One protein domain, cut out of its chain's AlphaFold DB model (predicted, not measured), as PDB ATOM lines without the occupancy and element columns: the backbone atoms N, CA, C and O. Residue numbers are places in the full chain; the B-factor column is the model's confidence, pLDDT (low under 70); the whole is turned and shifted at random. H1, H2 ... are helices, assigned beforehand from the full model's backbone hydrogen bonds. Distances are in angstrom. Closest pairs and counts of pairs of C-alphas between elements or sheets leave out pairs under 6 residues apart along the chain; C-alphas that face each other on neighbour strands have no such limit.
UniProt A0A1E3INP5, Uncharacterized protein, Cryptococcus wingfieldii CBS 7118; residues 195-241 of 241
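This is residues 195 to 241 of the 241 residues of an uncharacterized protein of Cryptococcus wingfieldii CBS 7118 (UniProt A0A1E3INP5). A long, flat helical hairpin: H1 runs one way, a loop of residues 211 to 218 turns the backbone, and the longer H2 folds back, reaching past the beginning of H1. The two helices are nearest near the open end and spread toward the loop, a narrow V. The printed part has 47 residues with two named helices, H1 then H2, and no named strand; the class is all helix. It is loose, with a radius of gyration of the C-alphas of 12.1 A, and spans 39 by 19 by 6 A.

H1, residues 196 to 210, touches H2, residues 219 to 239, with residues 196 to 201 alone, and H2 touches it with residues 229 to 236 alone. Their closest C-alphas, those of Leu 197 and Ala 233, are 6.0 A apart. They form a helical hairpin, at a shallow tilt of 18 degrees, opposite ways. In both helices every O i to N i+4 pair is within hydrogen-bond range.

H1 begins at C-alpha 196 (-13.010, 47.867, 3.243) and is 21.2 A long from first to last C-alpha. H2 is 30.5 A long and ends at C-alpha 239 (-18.458, 55.251, -4.112).

The C-alphas farthest apart, those of Gly 213 and Thr 241, are 39.2 A apart. The printed part has no cut, and the link is short. Residues 216 to 221, of which 219 to 221 belong to H2, stand free. Mean pLDDT of the printed part is 71.4; residues 195 to 197, 211 to 219 and 237 to 241 are under 70.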
ATOM      1  N   PRO A 195      -9.290  48.495   0.265       65.81
ATOM      2  CA  PRO A 195     -10.730  48.711   0.281       65.81
ATOM      3  C   PRO A 195     -11.348  47.878   1.404       65.81
ATOM      4  O   PRO A 195     -10.895  46.759   1.688       65.81
ATOM      5  N   LEU A 196     -12.343  48.444   2.078       67.81
ATOM      6  CA  LEU A 196     -13.010  47.867   3.243       67.81
ATOM      7  C   LEU A 196     -13.494  46.447   2.926       67.81
ATOM      8  O   LEU A 196     -13.340  45.533   3.743       67.81
ATOM      9  N   LEU A 197     -13.936  46.236   1.688       67.94
ATOM     10  CA  LEU A 197     -14.267  44.938   1.125       67.94
ATOM     11  C   LEU A 197     -13.197  43.864   1.324       67.94
ATOM     12  O   LEU A 197     -13.518  42.735   1.691       67.94
ATOM     13  N   TYR A 198     -11.927  44.190   1.086       72.50
ATOM     14  CA  TYR A 198     -10.835  43.225   1.185       72.50
ATOM     15  C   TYR A 198     -10.655  42.750   2.629       72.50
ATOM     16  O   TYR A 198     -10.463  41.560   2.873       72.50
ATOM     17  N   ARG A 199     -10.793  43.662   3.599       75.00
ATOM     18  CA  ARG A 199     -10.739  43.324   5.029       75.00
ATOM     19  C   ARG A 199     -11.922  42.445   5.438       75.00
ATOM     20  O   ARG A 199     -11.725  41.464   6.152       75.00
ATOM     21  N   VAL A 200     -13.122  42.747   4.940       77.25
ATOM     22  CA  VAL A 200     -14.332  41.947   5.195       77.25
ATOM     23  C   VAL A 200     -14.214  40.552   4.578       77.25
ATOM     24  O   VAL A 200     -14.498  39.563   5.252       77.25
ATOM     25  N   PHE A 201     -13.725  40.439   3.340       77.25
ATOM     26  CA  PHE A 201     -13.479  39.144   2.704       77.25
ATOM     27  C   PHE A 201     -12.412  38.333   3.433       77.25
ATOM     28  O   PHE A 201     -12.611  37.142   3.657       77.25
ATOM     29  N   ALA A 202     -11.303  38.958   3.830       74.44
ATOM     30  CA  ALA A 202     -10.249  38.281   4.576       74.44
ATOM     31  C   ALA A 202     -10.775  37.743   5.916       74.44
ATOM     32  O   ALA A 202     -10.591  36.563   6.211       74.44
ATOM     33  N   ALA A 203     -11.504  38.562   6.683       78.06
ATOM     34  CA  ALA A 203     -12.134  38.133   7.931       78.06
ATOM     35  C   ALA A 203     -13.152  37.002   7.706       78.06
ATOM     36  O   ALA A 203     -13.175  36.033   8.463       78.06
ATOM     37  N   PHE A 204     -13.947  37.076   6.636       76.56
ATOM     38  CA  PHE A 204     -14.923  36.044   6.289       76.56
ATOM     39  C   PHE A 204     -14.261  34.719   5.888       76.56
ATOM     40  O   PHE A 204     -14.693  33.662   6.339       76.56
ATOM     41  N   ILE A 205     -13.182  34.747   5.103       76.38
ATOM     42  CA  ILE A 205     -12.419  33.544   4.739       76.38
ATOM     43  C   ILE A 205     -11.757  32.936   5.980       76.38
ATOM     44  O   ILE A 205     -11.832  31.724   6.181       76.38
ATOM     45  N   VAL A 206     -11.159  33.756   6.849       80.62
ATOM     46  CA  VAL A 206     -10.598  33.286   8.124       80.62
ATOM     47  C   VAL A 206     -11.689  32.645   8.983       80.62
ATOM     48  O   VAL A 206     -11.494  31.543   9.483       80.62
ATOM     49  N   PHE A 207     -12.871  33.256   9.069       74.75
ATOM     50  CA  PHE A 207     -14.018  32.673   9.764       74.75
ATOM     51  C   PHE A 207     -14.441  31.332   9.142       74.75
ATOM     52  O   PHE A 207     -14.563  30.335   9.847       74.75
ATOM     53  N   LEU A 208     -14.581  31.248   7.818       71.06
ATOM     54  CA  LEU A 208     -14.925  29.998   7.134       71.06
ATOM     55  C   LEU A 208     -13.869  28.901   7.324       71.06
ATOM     56  O   LEU A 208     -14.225  27.732   7.444       71.06
ATOM     57  N   THR A 209     -12.584  29.256   7.353       71.75
ATOM     58  CA  THR A 209     -11.488  28.293   7.554       71.75
ATOM     59  C   THR A 209     -11.375  27.828   9.006       71.75
ATOM     60  O   THR A 209     -11.227  26.630   9.236       71.75
ATOM     61  N   ALA A 210     -11.516  28.730   9.981       71.00
ATOM     62  CA  ALA A 210     -11.536  28.392  11.406       71.00
ATOM     63  C   ALA A 210     -12.770  27.554  11.774       71.00
ATOM     64  O   ALA A 210     -12.696  26.645  12.597       71.00
ATOM     65  N   PHE A 211     -13.894  27.820  11.112       68.06
ATOM     66  CA  PHE A 211     -15.167  27.152  11.337       68.06
ATOM     67  C   PHE A 211     -15.571  26.264  10.150       68.06
ATOM     68  O   PHE A 211     -16.752  26.166   9.810       68.06
ATOM     69  N   ALA A 212     -14.613  25.564   9.532       59.22
ATOM     70  CA  ALA A 212     -14.845  24.734   8.342       59.22
ATOM     71  C   ALA A 212     -15.921  23.637   8.532       59.22
ATOM     72  O   ALA A 212     -16.520  23.187   7.558       59.22
ATOM     73  N   GLY A 213     -16.221  23.240   9.778       58.69
ATOM     74  CA  GLY A 213     -17.337  22.340  10.112       58.69
ATOM     75  C   GLY A 213     -18.700  23.027  10.304       58.69
ATOM     76  O   GLY A 213     -19.739  22.374  10.231       58.69
ATOM     77  N   VAL A 214     -18.719  24.343  10.525       57.03
ATOM     78  CA  VAL A 214     -19.927  25.149  10.772       57.03
ATOM     79  C   VAL A 214     -20.575  25.557   9.452       57.03
ATOM     80  O   VAL A 214     -21.793  25.474   9.321       57.03
ATOM     81  N   ALA A 215     -19.786  25.891   8.427       55.97
ATOM     82  CA  ALA A 215     -20.306  26.303   7.118       55.97
ATOM     83  C   ALA A 215     -21.287  25.284   6.497       55.97
ATOM     84  O   ALA A 215     -22.213  25.668   5.786       55.97
ATOM     85  N   GLN A 216     -21.141  23.995   6.820       58.78
ATOM     86  CA  GLN A 216     -22.022  22.940   6.322       58.78
ATOM     87  C   GLN A 216     -23.407  22.916   6.994       58.78
ATOM     88  O   GLN A 216     -24.364  22.453   6.379       58.78
ATOM     89  N   ARG A 217     -23.543  23.425   8.227       61.19
ATOM     90  CA  ARG A 217     -24.836  23.506   8.937       61.19
ATOM     91  C   ARG A 217     -25.560  24.837   8.747       61.19
ATOM     92  O   ARG A 217     -26.758  24.907   8.980       61.19
ATOM     93  N   TYR A 218     -24.848  25.861   8.288       66.00
ATOM     94  CA  TYR A 218     -25.366  27.217   8.108       66.00
ATOM     95  C   TYR A 218     -25.443  27.609   6.627       66.00
ATOM     96  O   TYR A 218     -25.223  28.768   6.290       66.00
ATOM     97  N   GLY A 219     -25.732  26.659   5.730       67.75
ATOM     98  CA  GLY A 219     -25.729  26.886   4.277       67.75
ATOM     99  C   GLY A 219     -26.562  28.097   3.840       67.75
ATOM    100  O   GLY A 219     -26.107  28.895   3.019       67.75
ATOM    101  N   ASP A 220     -27.726  28.301   4.460       70.94
ATOM    102  CA  ASP A 220     -28.593  29.448   4.169       70.94
ATOM    103  C   ASP A 220     -28.054  30.760   4.754       70.94
ATOM    104  O   ASP A 220     -28.076  31.801   4.095       70.94
ATOM    105  N   THR A 221     -27.487  30.724   5.962       75.31
ATOM    106  CA  THR A 221     -26.877  31.901   6.597       75.31
ATOM    107  C   THR A 221     -25.602  32.333   5.870       75.31
ATOM    108  O   THR A 221     -25.390  33.521   5.645       75.31
ATOM    109  N   ALA A 222     -24.775  31.383   5.431       73.56
ATOM    110  CA  ALA A 222     -23.582  31.650   4.636       73.56
ATOM    111  C   ALA A 222     -23.948  32.290   3.292       73.56
ATOM    112  O   ALA A 222     -23.299  33.246   2.870       73.56
ATOM    113  N   ARG A 223     -25.027  31.823   2.651       75.56
ATOM    114  CA  ARG A 223     -25.547  32.429   1.420       75.56
ATOM    115  C   ARG A 223     -25.982  33.880   1.635       75.56
ATOM    116  O   ARG A 223     -25.619  34.731   0.827       75.56
ATOM    117  N   ALA A 224     -26.686  34.169   2.731       79.88
ATOM    118  CA  ALA A 224     -27.088  35.532   3.079       79.88
ATOM    119  C   ALA A 224     -25.877  36.445   3.339       79.88
ATOM    120  O   ALA A 224     -25.836  37.573   2.852       79.88
ATOM    121  N   ILE A 225     -24.856  35.949   4.045       76.50
ATOM    122  CA  ILE A 225     -23.630  36.716   4.311       76.50
ATOM    123  C   ILE A 225     -22.871  37.001   3.009       76.50
ATOM    124  O   ILE A 225     -22.462  38.137   2.781       76.50
ATOM    125  N   ILE A 226     -22.736  36.015   2.118       79.50
ATOM    126  CA  ILE A 226     -22.101  36.208   0.805       79.50
ATOM    127  C   ILE A 226     -22.857  37.263  -0.012       79.50
ATOM    128  O   ILE A 226     -22.229  38.134  -0.614       79.50
ATOM    129  N   GLU A 227     -24.192  37.235  -0.008       79.88
ATOM    130  CA  GLU A 227     -25.003  38.234  -0.711       79.88
ATOM    131  C   GLU A 227     -24.793  39.648  -0.147       79.88
ATOM    132  O   GLU A 227     -24.666  40.607  -0.913       79.88
ATOM    133  N   VAL A 228     -24.698  39.785   1.180       81.62
ATOM    134  CA  VAL A 228     -24.385  41.062   1.837       81.62
ATOM    135  C   VAL A 228     -22.997  41.557   1.437       81.62
ATOM    136  O   VAL A 228     -22.861  42.728   1.093       81.62
ATOM    137  N   ILE A 229     -21.986  40.685   1.403       79.12
ATOM    138  CA  ILE A 229     -20.624  41.065   1.003       79.12
ATOM    139  C   ILE A 229     -20.588  41.507  -0.469       79.12
ATOM    140  O   ILE A 229     -19.962  42.515  -0.786       79.12
ATOM    141  N   ILE A 230     -21.296  40.814  -1.367       80.38
ATOM    142  CA  ILE A 230     -21.395  41.211  -2.782       80.38
ATOM    143  C   ILE A 230     -22.092  42.572  -2.919       80.38
ATOM    144  O   ILE A 230     -21.630  43.426  -3.677       80.38
ATOM    145  N   LYS A 231     -23.178  42.816  -2.176       79.75
ATOM    146  CA  LYS A 231     -23.853  44.125  -2.173       79.75
ATOM    147  C   LYS A 231     -22.945  45.228  -1.637       79.75
ATOM    148  O   LYS A 231     -22.928  46.315  -2.206       79.75
ATOM    149  N   LEU A 232     -22.165  44.938  -0.597       77.44
ATOM    150  CA  LEU A 232     -21.164  45.857  -0.060       77.44
ATOM    151  C   LEU A 232     -20.076  46.167  -1.105       77.44
ATOM    152  O   LEU A 232     -19.718  47.328  -1.260       77.44
ATOM    153  N   ALA A 233     -19.634  45.165  -1.878       73.94
ATOM    154  CA  ALA A 233     -18.670  45.331  -2.974       73.94
ATOM    155  C   ALA A 233     -19.162  46.312  -4.028       73.94
ATOM    156  O   ALA A 233     -18.444  47.225  -4.418       73.94
ATOM    157  N   ILE A 234     -20.407  46.128  -4.469       78.44
ATOM    158  CA  ILE A 234     -21.018  46.962  -5.506       78.44
ATOM    159  C   ILE A 234     -21.218  48.396  -4.997       78.44
ATOM    160  O   ILE A 234     -21.086  49.346  -5.766       78.44
ATOM    161  N   LEU A 235     -21.550  48.568  -3.715       78.06
ATOM    162  CA  LEU A 235     -21.703  49.892  -3.109       78.06
ATOM    163  C   LEU A 235     -20.366  50.621  -2.967       78.06
ATOM    164  O   LEU A 235     -20.307  51.815  -3.253       78.06
ATOM    165  N   GLU A 236     -19.309  49.917  -2.563       74.62
ATOM    166  CA  GLU A 236     -17.969  50.495  -2.437       74.62
ATOM    167  C   GLU A 236     -17.385  50.868  -3.809       74.62
ATOM    168  O   GLU A 236     -16.870  51.971  -3.971       74.62
ATOM    169  N   ASP A 237     -17.561  50.015  -4.822       69.69
ATOM    170  CA  ASP A 237     -17.141  50.289  -6.206       69.69
ATOM    171  C   ASP A 237     -17.833  51.543  -6.776       69.69
ATOM    172  O   ASP A 237     -17.203  52.398  -7.397       69.69
ATOM    173  N   ARG A 238     -19.123  51.729  -6.462       68.69
ATOM    174  CA  ARG A 238     -19.878  52.932  -6.845       68.69
ATOM    175  C   ARG A 238     -19.485  54.198  -6.089       68.69
ATOM    176  O   ARG A 238     -19.717  55.277  -6.616       68.69
ATOM    177  N   GLN A 239     -18.957  54.093  -4.871       64.31
ATOM    178  CA  GLN A 239     -18.458  55.251  -4.112       64.31
ATOM    179  C   GLN A 239     -17.032  55.646  -4.505       64.31
ATOM    180  O   GLN A 239     -16.618  56.771  -4.237       64.31
ATOM    181  N   ALA A 240     -16.285  54.733  -5.126       58.81
ATOM    182  CA  ALA A 240     -14.941  54.983  -5.630       58.81
ATOM    183  C   ALA A 240     -14.913  55.651  -7.023       58.81
ATOM    184  O   ALA A 240     -13.823  55.901  -7.540       58.81
ATOM    185  N   THR A 241     -16.083  55.925  -7.619       48.38
ATOM    186  CA  THR A 241     -16.254  56.611  -8.917       48.38
ATOM    187  C   THR A 241     -16.820  58.012  -8.712       48.38
ATOM    188  O   THR A 241     -16.346  58.939  -9.404       48.38
TER     189      THR A 241